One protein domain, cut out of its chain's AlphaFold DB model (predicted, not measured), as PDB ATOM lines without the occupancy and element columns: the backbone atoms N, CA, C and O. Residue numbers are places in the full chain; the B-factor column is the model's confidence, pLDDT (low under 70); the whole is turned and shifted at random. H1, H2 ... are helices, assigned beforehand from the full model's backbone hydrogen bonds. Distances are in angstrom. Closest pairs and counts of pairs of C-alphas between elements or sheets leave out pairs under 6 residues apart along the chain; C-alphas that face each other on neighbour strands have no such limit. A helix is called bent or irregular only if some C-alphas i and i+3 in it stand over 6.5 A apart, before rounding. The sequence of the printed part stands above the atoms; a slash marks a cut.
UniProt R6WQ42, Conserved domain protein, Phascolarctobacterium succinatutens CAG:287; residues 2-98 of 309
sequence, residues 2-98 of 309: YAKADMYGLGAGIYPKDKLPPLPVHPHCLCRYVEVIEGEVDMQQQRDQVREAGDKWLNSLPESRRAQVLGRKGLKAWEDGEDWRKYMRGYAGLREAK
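Overview. This is residues 2 to 98 of the 309 residues of the protein "Conserved domain protein" of Phascolarctobacterium succinatutens CAG:287 (UniProt R6WQ42). There is little regular structure here: two helices, H1 and the kinked H2, form a small head at one end, and residues 2 to 49 make a wide loop with no named element at the other. Residues 26 to 31 of that loop stick out. The printed part has 97 residues, with H1 then H2 and no named strand; the class is all helix, with 27 residues in named elements. The whole is compact, with a radius of gyration of the C-alphas of 14.4 A and spans of 42 by 31 by 21 A.

Arrangement. H2, residues 63 to 79, has a kink of 109 degrees near residue 70 and is irregular: C-alphas 69 and 72 are 9.0 A apart. H1, residues 50 to 59, is close to H2 but not clearly touching; their closest C-alphas, of Leu 58 and Arg 66, are 6.2 A apart. They run opposite ways at a steep tilt of 59 degrees. In H1 every O i to N i+4 pair is within hydrogen-bond range, in H2 10 of 13.

Along the chain. H2 spans 11.1 A, ending at C-alpha 79 (-40.865, -39.552, -34.964). H1 spans 14.0 A from C-alpha 50 (-47.036, -28.765, -23.018).

Size, cuts and confidence. The farthest C-alphas, of Gly 39 and Lys 73, are 42.2 A apart. The printed part has no cut, and the H1 to H2 link is tight. Mean pLDDT of the printed part is 71.8; residues 17 to 36 and 89 to 98 are among those under 70.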
ATOM      1  N   TYR A   2     -43.985 -38.342 -14.518       60.50
ATOM      2  CA  TYR A   2     -43.763 -37.052 -15.216       60.50
ATOM      3  C   TYR A   2     -43.116 -35.993 -14.295       60.50
ATOM      4  O   TYR A   2     -43.123 -34.800 -14.580       60.50
ATOM      5  N   ALA A   3     -42.508 -36.444 -13.192       61.38
ATOM      6  CA  ALA A   3     -41.920 -35.605 -12.143       61.38
ATOM      7  C   ALA A   3     -40.682 -34.798 -12.585       61.38
ATOM      8  O   ALA A   3     -40.120 -34.070 -11.784       61.38
ATOM      9  N   LYS A   4     -40.219 -34.966 -13.831       68.25
ATOM     10  CA  LYS A   4     -39.026 -34.292 -14.367       68.25
ATOM     11  C   LYS A   4     -39.303 -33.438 -15.607       68.25
ATOM     12  O   LYS A   4     -38.371 -32.858 -16.147       68.25
ATOM     13  N   ALA A   5     -40.547 -33.397 -16.082       71.56
ATOM     14  CA  ALA A   5     -40.920 -32.568 -17.221       71.56
ATOM     15  C   ALA A   5     -41.434 -31.213 -16.726       71.56
ATOM     16  O   ALA A   5     -42.263 -31.169 -15.818       71.56
ATOM     17  N   ASP A   6     -40.945 -30.131 -17.326       79.50
ATOM     18  CA  ASP A   6     -41.414 -28.768 -17.072       79.50
ATOM     19  C   ASP A   6     -42.453 -28.371 -18.127       79.50
ATOM     20  O   ASP A   6     -42.157 -27.721 -19.129       79.50
ATOM     21  N   MET A   7     -43.682 -28.845 -17.939       75.12
ATOM     22  CA  MET A   7     -44.743 -28.701 -18.941       75.12
ATOM     23  C   MET A   7     -45.381 -27.306 -18.958       75.12
ATOM     24  O   MET A   7     -46.012 -26.949 -19.949       75.12
ATOM     25  N   TYR A   8     -45.219 -26.534 -17.879       75.38
ATOM     26  CA  TYR A   8     -45.900 -25.252 -17.681       75.38
ATOM     27  C   TYR A   8     -44.954 -24.067 -17.449       75.38
ATOM     28  O   TYR A   8     -45.446 -22.963 -17.239       75.38
ATOM     29  N   GLY A   9     -43.632 -24.267 -17.494       74.00
ATOM     30  CA  GLY A   9     -42.652 -23.212 -17.199       74.00
ATOM     31  C   GLY A   9     -42.549 -22.890 -15.707       74.00
ATOM     32  O   GLY A   9     -42.070 -21.827 -15.341       74.00
ATOM     33  N   LEU A  10     -43.036 -23.793 -14.850       76.56
ATOM     34  CA  LEU A  10     -43.074 -23.635 -13.393       76.56
ATOM     35  C   LEU A  10     -41.953 -24.420 -12.701       76.56
ATOM     36  O   LEU A  10     -41.848 -24.401 -11.480       76.56
ATOM     37  N   GLY A  11     -41.141 -25.146 -13.472       75.81
ATOM     38  CA  GLY A  11     -40.114 -26.048 -12.973       75.81
ATOM     39  C   GLY A  11     -40.456 -27.518 -13.210       75.81
ATOM     40  O   GLY A  11     -41.603 -27.922 -13.422       75.81
ATOM     41  N   ALA A  12     -39.419 -28.356 -13.203       76.75
ATOM     42  CA  ALA A  12     -39.548 -29.777 -13.495       76.75
ATOM     43  C   ALA A  12     -40.489 -30.468 -12.493       76.75
ATOM     44  O   ALA A  12     -40.196 -30.547 -11.303       76.75
ATOM     45  N   GLY A  13     -41.602 -31.013 -12.986       72.25
ATOM     46  CA  GLY A  13     -42.562 -31.730 -12.151       72.25
ATOM     47  C   GLY A  13     -43.627 -30.860 -11.473       72.25
ATOM     48  O   GLY A  13     -44.419 -31.420 -10.715       72.25
ATOM     49  N   ILE A  14     -43.681 -29.552 -11.756       74.94
ATOM     50  CA  ILE A  14     -44.645 -28.610 -11.165       74.94
ATOM     51  C   ILE A  14     -45.791 -28.341 -12.151       74.94
ATOM     52  O   ILE A  14     -45.579 -28.063 -13.332       74.94
ATOM     53  N   TYR A  15     -47.029 -28.466 -11.664       74.38
ATOM     54  CA  TYR A  15     -48.252 -28.410 -12.468       74.38
ATOM     55  C   TYR A  15     -49.325 -27.571 -11.761       74.38
ATOM     56  O   TYR A  15     -49.548 -27.782 -10.566       74.38
ATOM     57  N   PRO A  16     -50.054 -26.691 -12.474       72.62
ATOM     58  CA  PRO A  16     -51.254 -26.058 -11.934       72.62
ATOM     59  C   PRO A  16     -52.304 -27.106 -11.546       72.62
ATOM     60  O   PRO A  16     -52.508 -28.088 -12.268       72.62
ATOM     61  N   LYS A  17     -52.988 -26.892 -10.415       65.81
ATOM     62  CA  LYS A  17     -53.964 -27.836  -9.830       65.81
ATOM     63  C   LYS A  17     -55.070 -28.244 -10.810       65.81
ATOM     64  O   LYS A  17     -55.523 -29.384 -10.795       65.81
ATOM     65  N   ASP A  18     -55.495 -27.315 -11.652       66.06
ATOM     66  CA  ASP A  18     -56.561 -27.427 -12.647       66.06
ATOM     67  C   ASP A  18     -56.089 -27.973 -14.008       66.06
ATOM     68  O   ASP A  18     -56.919 -28.353 -14.832       66.06
ATOM     69  N   LYS A  19     -54.773 -28.061 -14.242       62.91
ATOM     70  CA  LYS A  19     -54.179 -28.466 -15.532       62.91
ATOM     71  C   LYS A  19     -53.373 -29.767 -15.454       62.91
ATOM     72  O   LYS A  19     -52.554 -30.073 -16.330       62.91
ATOM     73  N   LEU A  20     -53.595 -30.550 -14.398       59.72
ATOM     74  CA  LEU A  20     -52.978 -31.858 -14.218       59.72
ATOM     75  C   LEU A  20     -53.622 -32.881 -15.174       59.72
ATOM     76  O   LEU A  20     -54.851 -32.985 -15.212       59.72
ATOM     77  N   PRO A  21     -52.842 -33.695 -15.912       56.47
ATOM     78  CA  PRO A  21     -53.415 -34.842 -16.605       56.47
ATOM     79  C   PRO A  21     -54.079 -35.782 -15.577       56.47
ATOM     80  O   PRO A  21     -53.465 -36.076 -14.546       56.47
ATOM     81  N   PRO A  22     -55.311 -36.270 -15.822       56.94
ATOM     82  CA  PRO A  22     -56.016 -37.149 -14.894       56.94
ATOM     83  C   PRO A  22     -55.317 -38.514 -14.842       56.94
ATOM     84  O   PRO A  22     -55.590 -39.408 -15.638       56.94
ATOM     85  N   LEU A  23     -54.377 -38.670 -13.911       53.97
ATOM     86  CA  LEU A  23     -53.551 -39.863 -13.751       53.97
ATOM     87  C   LEU A  23     -53.378 -40.223 -12.271       53.97
ATOM     88  O   LEU A  23     -53.067 -39.350 -11.462       53.97
ATOM     89  N   PRO A  24     -53.447 -41.511 -11.894       48.81
ATOM     90  CA  PRO A  24     -52.747 -41.987 -10.710       48.81
ATOM     91  C   PRO A  24     -51.250 -42.137 -11.036       48.81
ATOM     92  O   PRO A  24     -50.874 -42.781 -12.016       48.81
ATOM     93  N   VAL A  25     -50.378 -41.562 -10.199       51.84
ATOM     94  CA  VAL A  25     -48.909 -41.555 -10.396       51.84
ATOM     95  C   VAL A  25     -48.315 -42.979 -10.415       51.84
ATOM     96  O   VAL A  25     -47.268 -43.204 -11.026       51.84
ATOM     97  N   HIS A  26     -49.029 -43.937  -9.810       46.97
ATOM     98  CA  HIS A  26     -48.900 -45.395  -9.921       46.97
ATOM     99  C   HIS A  26     -50.174 -46.069  -9.357       46.97
ATOM    100  O   HIS A  26     -50.911 -45.418  -8.602       46.97
ATOM    101  N   PRO A  27     -50.462 -47.354  -9.667       41.34
ATOM    102  CA  PRO A  27     -51.527 -48.094  -8.990       41.34
ATOM    103  C   PRO A  27     -51.312 -48.017  -7.472       41.34
ATOM    104  O   PRO A  27     -50.221 -48.309  -6.988       41.34
ATOM    105  N   HIS A  28     -52.335 -47.573  -6.738       45.34
ATOM    106  CA  HIS A  28     -52.328 -47.404  -5.276       45.34
ATOM    107  C   HIS A  28     -51.497 -46.238  -4.689       45.34
ATOM    108  O   HIS A  28     -51.254 -46.231  -3.487       45.34
ATOM    109  N   CYS A  29     -51.118 -45.209  -5.464       49.00
ATOM    110  CA  CYS A  29     -50.587 -43.969  -4.866       49.00
ATOM    111  C   CYS A  29     -51.690 -43.080  -4.269       49.00
ATOM    112  O   CYS A  29     -52.668 -42.782  -4.957       49.00
ATOM    113  N   LEU A  30     -51.491 -42.575  -3.046       46.56
ATOM    114  CA  LEU A  30     -52.316 -41.518  -2.437       46.56
ATOM    115  C   LEU A  30     -51.656 -40.126  -2.473       46.56
ATOM    116  O   LEU A  30     -52.286 -39.153  -2.069       46.56
ATOM    117  N   CYS A  31     -50.426 -39.996  -2.979       53.78
ATOM    118  CA  CYS A  31     -49.752 -38.705  -3.121       53.78
ATOM    119  C   CYS A  31     -50.413 -37.920  -4.262       53.78
ATOM    120  O   CYS A  31     -50.252 -38.277  -5.430       53.78
ATOM    121  N   ARG A  32     -51.211 -36.897  -3.933       57.12
ATOM    122  CA  ARG A  32     -51.976 -36.127  -4.929       57.12
ATOM    123  C   ARG A  32     -51.461 -34.708  -5.123       57.12
ATOM    124  O   ARG A  32     -51.450 -34.251  -6.257       57.12
ATOM    125  N   TYR A  33     -51.015 -34.046  -4.058       62.34
ATOM    126  CA  TYR A  33     -50.579 -32.651  -4.092       62.34
ATOM    127  C   TYR A  33     -49.520 -32.415  -3.015       62.34
ATOM    128  O   TYR A  33     -49.591 -33.013  -1.943       62.34
ATOM    129  N   VAL A  34     -48.556 -31.558  -3.324       63.94
ATOM    130  CA  VAL A  34     -47.653 -30.936  -2.352       63.94
ATOM    131  C   VAL A  34     -47.995 -29.452  -2.383       63.94
ATOM    132  O   VAL A  34     -48.217 -28.911  -3.469       63.94
ATOM    133  N   GLU A  35     -48.135 -28.826  -1.217       66.25
ATOM    134  CA  GLU A  35     -48.302 -27.375  -1.145       66.25
ATOM    135  C   GLU A  35     -47.014 -26.714  -1.630       66.25
ATOM    136  O   GLU A  35     -45.926 -27.094  -1.209       66.25
ATOM    137  N   VAL A  36     -47.157 -25.771  -2.554       67.00
ATOM    138  CA  VAL A  36     -46.066 -24.955  -3.084       67.00
ATOM    139  C   VAL A  36     -46.384 -23.524  -2.681       67.00
ATOM    140  O   VAL A  36     -47.505 -23.059  -2.913       67.00
ATOM    141  N   ILE A  37     -45.437 -22.846  -2.045       73.06
ATOM    142  CA  ILE A  37     -45.614 -21.464  -1.584       73.06
ATOM    143  C   ILE A  37     -45.341 -20.513  -2.760       73.06
ATOM    144  O   ILE A  37     -44.467 -20.775  -3.579       73.06
ATOM    145  N   GLU A  38     -46.062 -19.388  -2.846       59.56
ATOM    146  CA  GLU A  38     -46.002 -18.415  -3.961       59.56
ATOM    147  C   GLU A  38     -44.584 -17.867  -4.258       59.56
ATOM    148  O   GLU A  38     -44.333 -17.383  -5.355       59.56
ATOM    149  N   GLY A  39     -43.630 -17.993  -3.327       68.88
ATOM    150  CA  GLY A  39     -42.219 -17.626  -3.524       68.88
ATOM    151  C   GLY A  39     -41.295 -18.750  -4.018       68.88
ATOM    152  O   GLY A  39     -40.142 -18.481  -4.344       68.88
ATOM    153  N   GLU A  40     -41.757 -20.002  -4.062       71.38
ATOM    154  CA  GLU A  40     -40.966 -21.156  -4.522       71.38
ATOM    155  C   GLU A  40     -41.011 -21.330  -6.047       71.38
ATOM    156  O   GLU A  40     -40.202 -22.068  -6.614       71.38
ATOM    157  N   VAL A  41     -41.958 -20.662  -6.713       73.50
ATOM    158  CA  VAL A  41     -42.214 -20.781  -8.150       73.50
ATOM    159  C   VAL A  41     -42.478 -19.411  -8.754       73.50
ATOM    160  O   VAL A  41     -43.310 -18.652  -8.270       73.50
ATOM    161  N   ASP A  42     -41.803 -19.118  -9.863       73.75
ATOM    162  CA  ASP A  42     -42.039 -17.899 -10.627       73.75
ATOM    163  C   ASP A  42     -43.298 -18.039 -11.496       73.75
ATOM    164  O   ASP A  42     -43.286 -18.609 -12.591       73.75
ATOM    165  N   MET A  43     -44.409 -17.497 -11.000       72.12
ATOM    166  CA  MET A  43     -45.695 -17.510 -11.697       72.12
ATOM    167  C   MET A  43     -45.685 -16.686 -12.997       72.12
ATOM    168  O   MET A  43     -46.540 -16.908 -13.854       72.12
ATOM    169  N   GLN A  44     -44.718 -15.775 -13.191       75.06
ATOM    170  CA  GLN A  44     -44.602 -14.982 -14.422       75.06
ATOM    171  C   GLN A  44     -44.103 -15.812 -15.613       75.06
ATOM    172  O   GLN A  44     -44.299 -15.418 -16.763       75.06
ATOM    173  N   GLN A  45     -43.500 -16.978 -15.360       70.19
ATOM    174  CA  GLN A  45     -43.008 -17.888 -16.399       70.19
ATOM    175  C   GLN A  45     -44.056 -18.902 -16.874       70.19
ATOM    176  O   GLN A  45     -43.770 -19.715 -17.758       70.19
ATOM    177  N   GLN A  46     -45.285 -18.842 -16.344       72.88
ATOM    178  CA  GLN A  46     -46.351 -19.743 -16.761       72.88
ATOM    179  C   GLN A  46     -46.676 -19.559 -18.250       72.88
ATOM    180  O   GLN A  46     -47.176 -18.520 -18.678       72.88
ATOM    181  N   ARG A  47     -46.478 -20.612 -19.044       74.94
ATOM    182  CA  ARG A  47     -46.872 -20.640 -20.459       74.94
ATOM    183  C   ARG A  47     -47.306 -22.034 -20.886       74.94
ATOM    184  O   ARG A  47     -46.812 -23.035 -20.370       74.94
ATOM    185  N   ASP A  48     -48.249 -22.110 -21.825       68.69
ATOM    186  CA  ASP A  48     -48.679 -23.386 -22.404       68.69
ATOM    187  C   ASP A  48     -47.627 -23.881 -23.405       68.69
ATOM    188  O   ASP A  48     -47.669 -23.573 -24.592       68.69
ATOM    189  N   GLN A  49     -46.647 -24.623 -22.888       77.38
ATOM    190  CA  GLN A  49     -45.577 -25.251 -23.666       77.38
ATOM    191  C   GLN A  49     -45.682 -26.779 -23.636       77.38
ATOM    192  O   GLN A  49     -44.701 -27.473 -23.887       77.38
ATOM    193  N   VAL A  50     -46.860 -27.332 -23.318       75.56
ATOM    194  CA  VAL A  50     -47.036 -28.765 -23.018       75.56
ATOM    195  C   VAL A  50     -46.523 -29.652 -24.153       75.56
ATOM    196  O   VAL A  50     -45.860 -30.656 -23.901       75.56
ATOM    197  N   ARG A  51     -46.797 -29.279 -25.410       81.06
ATOM    198  CA  ARG A  51     -46.324 -30.028 -26.582       81.06
ATOM    199  C   ARG A  51     -44.797 -29.998 -26.673       81.06
ATOM    200  O   ARG A  51     -44.183 -31.056 -26.580       81.06
ATOM    201  N   GLU A  52     -44.212 -28.803 -26.757       83.12
ATOM    202  CA  GLU A  52     -42.766 -28.586 -26.923       83.12
ATOM    203  C   GLU A  52     -41.942 -29.129 -25.747       83.12
ATOM    204  O   GLU A  52     -40.909 -29.770 -25.937       83.12
ATOM    205  N   ALA A  53     -42.405 -28.926 -24.513       81.00
ATOM    206  CA  ALA A  53     -41.765 -29.456 -23.315       81.00
ATOM    207  C   ALA A  53     -41.855 -30.985 -23.248       81.00
ATOM    208  O   ALA A  53     -40.896 -31.645 -22.838       81.00
ATOM    209  N   GLY A  54     -42.979 -31.559 -23.687       83.81
ATOM    210  CA  GLY A  54     -43.135 -33.002 -23.828       83.81
ATOM    211  C   GLY A  54     -42.212 -33.589 -24.892       83.81
ATOM    212  O   GLY A  54     -41.563 -34.601 -24.629       83.81
ATOM    213  N   ASP A  55     -42.068 -32.912 -26.032       87.12
ATOM    214  CA  ASP A  55     -41.126 -33.281 -27.092       87.12
ATOM    215  C   ASP A  55     -39.677 -33.210 -26.595       87.12
ATOM    216  O   ASP A  55     -38.899 -34.150 -26.777       87.12
ATOM    217  N   LYS A  56     -39.304 -32.134 -25.892       87.81
ATOM    218  CA  LYS A  56     -37.972 -31.969 -25.289       87.81
ATOM    219  C   LYS A  56     -37.674 -33.068 -24.273       87.81
ATOM    220  O   LYS A  56     -36.582 -33.636 -24.266       87.81
ATOM    221  N   TRP A  57     -38.648 -33.393 -23.424       85.94
ATOM    222  CA  TRP A  57     -38.519 -34.476 -22.458       85.94
ATOM    223  C   TRP A  57     -38.361 -35.834 -23.148       85.94
ATOM    224  O   TRP A  57     -37.445 -36.574 -22.797       85.94
ATOM    225  N   LEU A  58     -39.184 -36.150 -24.152       87.06
ATOM    226  CA  LEU A  58     -39.086 -37.395 -24.920       87.06
ATOM    227  C   LEU A  58     -37.723 -37.533 -25.599       87.06
ATOM    228  O   LEU A  58     -37.098 -38.587 -25.487       87.06
ATOM    229  N   ASN A  59     -37.224 -36.458 -26.209       89.06
ATOM    230  CA  ASN A  59     -35.892 -36.418 -26.812       89.06
ATOM    231  C   ASN A  59     -34.762 -36.639 -25.792       89.06
ATOM    232  O   ASN A  59     -33.741 -37.230 -26.132       89.06
ATOM    233  N   SER A  60     -34.948 -36.241 -24.527       87.56
ATOM    234  CA  SER A  60     -33.965 -36.492 -23.459       87.56
ATOM    235  C   SER A  60     -33.864 -37.963 -23.024       87.56
ATOM    236  O   SER A  60     -32.931 -38.339 -22.313       87.56
ATOM    237  N   LEU A  61     -34.825 -38.812 -23.412       86.06
ATOM    238  CA  LEU A  61     -34.898 -40.204 -22.974       86.06
ATOM    239  C   LEU A  61     -34.201 -41.161 -23.963       86.06
ATOM    240  O   LEU A  61     -34.346 -41.017 -25.182       86.06
ATOM    241  N   PRO A  62     -33.544 -42.229 -23.462       89.88
ATOM    242  CA  PRO A  62     -33.107 -43.339 -24.304       89.88
ATOM    243  C   PRO A  62     -34.278 -43.931 -25.096       89.88
ATOM    244  O   PRO A  62     -35.405 -43.981 -24.598       89.88
ATOM    245  N   GLU A  63     -34.017 -44.439 -26.298       88.06
ATOM    246  CA  GLU A  63     -35.055 -44.994 -27.181       88.06
ATOM    247  C   GLU A  63     -35.889 -46.090 -26.495       88.06
ATOM    248  O   GLU A  63     -37.114 -46.101 -26.594       88.06
ATOM    249  N   SER A  64     -35.254 -46.947 -25.687       82.00
ATOM    250  CA  SER A  64     -35.943 -47.975 -24.895       82.00
ATOM    251  C   SER A  64     -37.004 -47.391 -23.952       82.00
ATOM    252  O   SER A  64     -38.096 -47.946 -23.816       82.00
ATOM    253  N   ARG A  65     -36.718 -46.234 -23.344       81.62
ATOM    254  CA  ARG A  65     -37.647 -45.486 -22.486       81.62
ATOM    255  C   ARG A  65     -38.716 -44.776 -23.312       81.62
ATOM    256  O   ARG A  65     -39.879 -44.821 -22.918       81.62
ATOM    257  N   ARG A  66     -38.370 -44.201 -24.471       87.81
ATOM    258  CA  ARG A  66     -39.351 -43.611 -25.405       87.81
ATOM    259  C   ARG A  66     -40.369 -44.652 -25.884       87.81
ATOM    260  O   ARG A  66     -41.576 -44.437 -25.784       87.81
ATOM    261  N   ALA A  67     -39.900 -45.833 -26.285       83.69
ATOM    262  CA  ALA A  67     -40.747 -46.957 -26.675       83.69
ATOM    263  C   ALA A  67     -41.598 -47.491 -25.509       83.69
ATOM    264  O   ALA A  67     -42.720 -47.956 -25.723       83.69
ATOM    265  N   GLN A  68     -41.100 -47.419 -24.270       78.94
ATOM    266  CA  GLN A  68     -41.868 -47.799 -23.083       78.94
ATOM    267  C   GLN A  68     -43.059 -46.856 -22.849       78.94
ATOM    268  O   GLN A  68     -44.151 -47.345 -22.538       78.94
ATOM    269  N   VAL A  69     -42.861 -45.542 -23.015       80.50
ATOM    270  CA  VAL A  69     -43.879 -44.519 -22.716       80.50
ATOM    271  C   VAL A  69     -44.856 -44.271 -23.875       80.50
ATOM    272  O   VAL A  69     -46.052 -44.143 -23.624       80.50
ATOM    273  N   LEU A  70     -44.407 -44.307 -25.134       82.12
ATOM    274  CA  LEU A  70     -45.262 -44.123 -26.323       82.12
ATOM    275  C   LEU A  70     -45.784 -45.446 -26.918       82.12
ATOM    276  O   LEU A  70     -46.739 -45.468 -27.693       82.12
ATOM    277  N   GLY A  71     -45.160 -46.579 -26.583       83.00
ATOM    278  CA  GLY A  71     -45.304 -47.817 -27.355       83.00
ATOM    279  C   GLY A  71     -44.562 -47.745 -28.697       83.00
ATOM    280  O   GLY A  71     -44.310 -46.668 -29.220       83.00
ATOM    281  N   ARG A  72     -44.227 -48.894 -29.304       82.94
ATOM    282  CA  ARG A  72     -43.453 -48.925 -30.568       82.94
ATOM    283  C   ARG A  72     -44.145 -48.206 -31.735       82.94
ATOM    284  O   ARG A  72     -43.485 -47.517 -32.499       82.94
ATOM    285  N   LYS A  73     -45.472 -48.343 -31.858       82.62
ATOM    286  CA  LYS A  73     -46.260 -47.636 -32.886       82.62
ATOM    287  C   LYS A  73     -46.325 -46.130 -32.626       82.62
ATOM    288  O   LYS A  73     -46.212 -45.354 -33.561       82.62
ATOM    289  N   GLY A  74     -46.488 -45.743 -31.360       85.69
ATOM    290  CA  GLY A  74     -46.542 -44.344 -30.950       85.69
ATOM    291  C   GLY A  74     -45.204 -43.627 -31.070       85.69
ATOM    292  O   GLY A  74     -45.179 -42.463 -31.436       85.69
ATOM    293  N   LEU A  75     -44.103 -44.337 -30.807       88.81
ATOM    294  CA  LEU A  75     -42.750 -43.843 -31.039       88.81
ATOM    295  C   LEU A  75     -42.552 -43.502 -32.516       88.81
ATOM    296  O   LEU A  75     -42.196 -42.372 -32.814       88.81
ATOM    297  N   LYS A  76     -42.888 -44.433 -33.417       89.81
ATOM    298  CA  LYS A  76     -42.796 -44.195 -34.860       89.81
ATOM    299  C   LYS A  76     -43.660 -43.007 -35.307       89.81
ATOM    300  O   LYS A  76     -43.165 -42.125 -35.984       89.81
ATOM    301  N   ALA A  77     -44.920 -42.942 -34.869       89.00
ATOM    302  CA  ALA A  77     -45.813 -41.836 -35.227       89.00
ATOM    303  C   ALA A  77     -45.322 -40.472 -34.704       89.00
ATOM    304  O   ALA A  77     -45.448 -39.459 -35.384       89.00
ATOM    305  N   TRP A  78     -44.748 -40.440 -33.499       92.56
ATOM    306  CA  TRP A  78     -44.138 -39.233 -32.944       92.56
ATOM    307  C   TRP A  78     -42.867 -38.823 -33.703       92.56
ATOM    308  O   TRP A  78     -42.686 -37.642 -33.983       92.56
ATOM    309  N   GLU A  79     -42.025 -39.786 -34.089       88.88
ATOM    310  CA  GLU A  79     -40.865 -39.552 -34.964       88.88
ATOM    311  C   GLU A  79     -41.290 -39.038 -36.351       88.88
ATOM    312  O   GLU A  79     -40.615 -38.180 -36.914       88.88
ATOM    313  N   ASP A  80     -42.455 -39.469 -36.845       90.88
ATOM    314  CA  ASP A  80     -43.098 -38.971 -38.069       90.88
ATOM    315  C   ASP A  80     -43.752 -37.572 -37.889       90.88
ATOM    316  O   ASP A  80     -44.410 -37.058 -38.795       90.88
ATOM    317  N   GLY A  81     -43.571 -36.925 -36.728       88.12
ATOM    318  CA  GLY A  81     -44.003 -35.550 -36.444       88.12
ATOM    319  C   GLY A  81     -45.389 -35.418 -35.805       88.12
ATOM    320  O   GLY A  81     -45.884 -34.299 -35.608       88.12
ATOM    321  N   GLU A  82     -46.042 -36.531 -35.460       88.06
ATOM    322  CA  GLU A  82     -47.328 -36.488 -34.775       88.06
ATOM    323  C   GLU A  82     -47.224 -36.116 -33.292       88.06
ATOM    324  O   GLU A  82     -46.224 -36.320 -32.609       88.06
ATOM    325  N   ASP A  83     -48.327 -35.595 -32.761       85.94
ATOM    326  CA  ASP A  83     -48.431 -35.194 -31.365       85.94
ATOM    327  C   ASP A  83     -48.349 -36.396 -30.409       85.94
ATOM    328  O   ASP A  83     -49.244 -37.253 -30.371       85.94
ATOM    329  N   TRP A  84     -47.297 -36.417 -29.582       85.44
ATOM    330  CA  TRP A  84     -47.031 -37.473 -28.605       85.44
ATOM    331  C   TRP A  84     -48.203 -37.727 -27.658       85.44
ATOM    332  O   TRP A  84     -48.388 -38.854 -27.188       85.44
ATOM    333  N   ARG A  85     -49.029 -36.708 -27.387       81.81
ATOM    334  CA  ARG A  85     -50.179 -36.787 -26.479       81.81
ATOM    335  C   ARG A  85     -51.165 -37.872 -26.888       81.81
ATOM    336  O   ARG A  85     -51.743 -38.509 -26.016       81.81
ATOM    337  N   LYS A  86     -51.315 -38.130 -28.192       80.06
ATOM    338  CA  LYS A  86     -52.211 -39.165 -28.739       80.06
ATOM    339  C   LYS A  86     -51.749 -40.594 -28.451       80.06
ATOM    340  O   LYS A  86     -52.554 -41.521 -28.487       80.06
ATOM    341  N   TYR A  87     -50.458 -40.775 -28.197       79.94
ATOM    342  CA  TYR A  87     -49.819 -42.088 -28.138       79.94
ATOM    343  C   TYR A  87     -49.261 -42.419 -26.759       79.94
ATOM    344  O   TYR A  87     -49.116 -43.587 -26.397       79.94
ATOM    345  N   MET A  88     -48.974 -41.388 -25.971       77.38
ATOM    346  CA  MET A  88     -48.424 -41.521 -24.638       77.38
ATOM    347  C   MET A  88     -49.357 -42.334 -23.745       77.38
ATOM    348  O   MET A  88     -50.511 -41.976 -23.474       77.38
ATOM    349  N   ARG A  89     -48.827 -43.456 -23.259       67.44
ATOM    350  CA  ARG A  89     -49.527 -44.362 -22.355       67.44
ATOM    351  C   ARG A  89     -49.847 -43.616 -21.063       67.44
ATOM    352  O   ARG A  89     -48.969 -43.035 -20.435       67.44
ATOM    353  N   GLY A  90     -51.122 -43.611 -20.687       62.12
ATOM    354  CA  GLY A  90     -51.644 -42.816 -19.573       62.12
ATOM    355  C   GLY A  90     -52.134 -41.412 -19.958       62.12
ATOM    356  O   GLY A  90     -53.049 -40.923 -19.311       62.12
ATOM    357  N   TYR A  91     -51.628 -40.800 -21.035       64.25
ATOM    358  CA  TYR A  91     -52.145 -39.516 -21.535       64.25
ATOM    359  C   TYR A  91     -53.326 -39.720 -22.503       64.25
ATOM    360  O   TYR A  91     -54.371 -39.099 -22.342       64.25
ATOM    361  N   ALA A  92     -53.206 -40.657 -23.454       50.34
ATOM    362  CA  ALA A  92     -54.280 -41.029 -24.392       50.34
ATOM    363  C   ALA A  92     -54.946 -42.387 -24.101       50.34
ATOM    364  O   ALA A  92     -56.009 -42.696 -24.636       50.34
ATOM    365  N   GLY A  93     -54.345 -43.210 -23.240       49.25
ATOM    366  CA  GLY A  93     -54.771 -44.595 -22.986       49.25
ATOM    367  C   GLY A  93     -55.792 -44.798 -21.860       49.25
ATOM    368  O   GLY A  93     -56.064 -45.940 -21.507       49.25
ATOM    369  N   LEU A  94     -56.334 -43.727 -21.268       47.25
ATOM    370  CA  LEU A  94     -57.347 -43.809 -20.202       47.25
ATOM    371  C   LEU A  94     -58.786 -43.639 -20.686       47.25
ATOM    372  O   LEU A  94     -59.697 -43.739 -19.866       47.25
ATOM    373  N   ARG A  95     -59.021 -43.442 -21.992       46.12
ATOM    374  CA  ARG A  95     -60.393 -43.326 -22.504       46.12
ATOM    375  C   ARG A  95     -61.268 -44.546 -22.205       46.12
ATOM    376  O   ARG A  95     -62.478 -44.387 -22.225       46.12
ATOM    377  N   GLU A  96     -60.707 -45.694 -21.809       43.38
ATOM    378  CA  GLU A  96     -61.503 -46.820 -21.304       43.38
ATOM    379  C   GLU A  96     -60.832 -47.650 -20.191       43.38
ATOM    380  O   GLU A  96     -60.980 -48.872 -20.151       43.38
ATOM    381  N   ALA A  97     -60.144 -47.045 -19.215       42.66
ATOM    382  CA  ALA A  97     -60.032 -47.773 -17.944       42.66
ATOM    383  C   ALA A  97     -61.388 -47.673 -17.241       42.66
ATOM    384  O   ALA A  97     -61.659 -46.718 -16.514       42.66
ATOM    385  N   LYS A  98     -62.273 -48.649 -17.485       39.47
ATOM    386  CA  LYS A  98     -63.513 -48.775 -16.713       39.47
ATOM    387  C   LYS A  98     -63.130 -48.819 -15.237       39.47
ATOM    388  O   LYS A  98     -62.351 -49.679 -14.819       39.47
TER     389      LYS A  98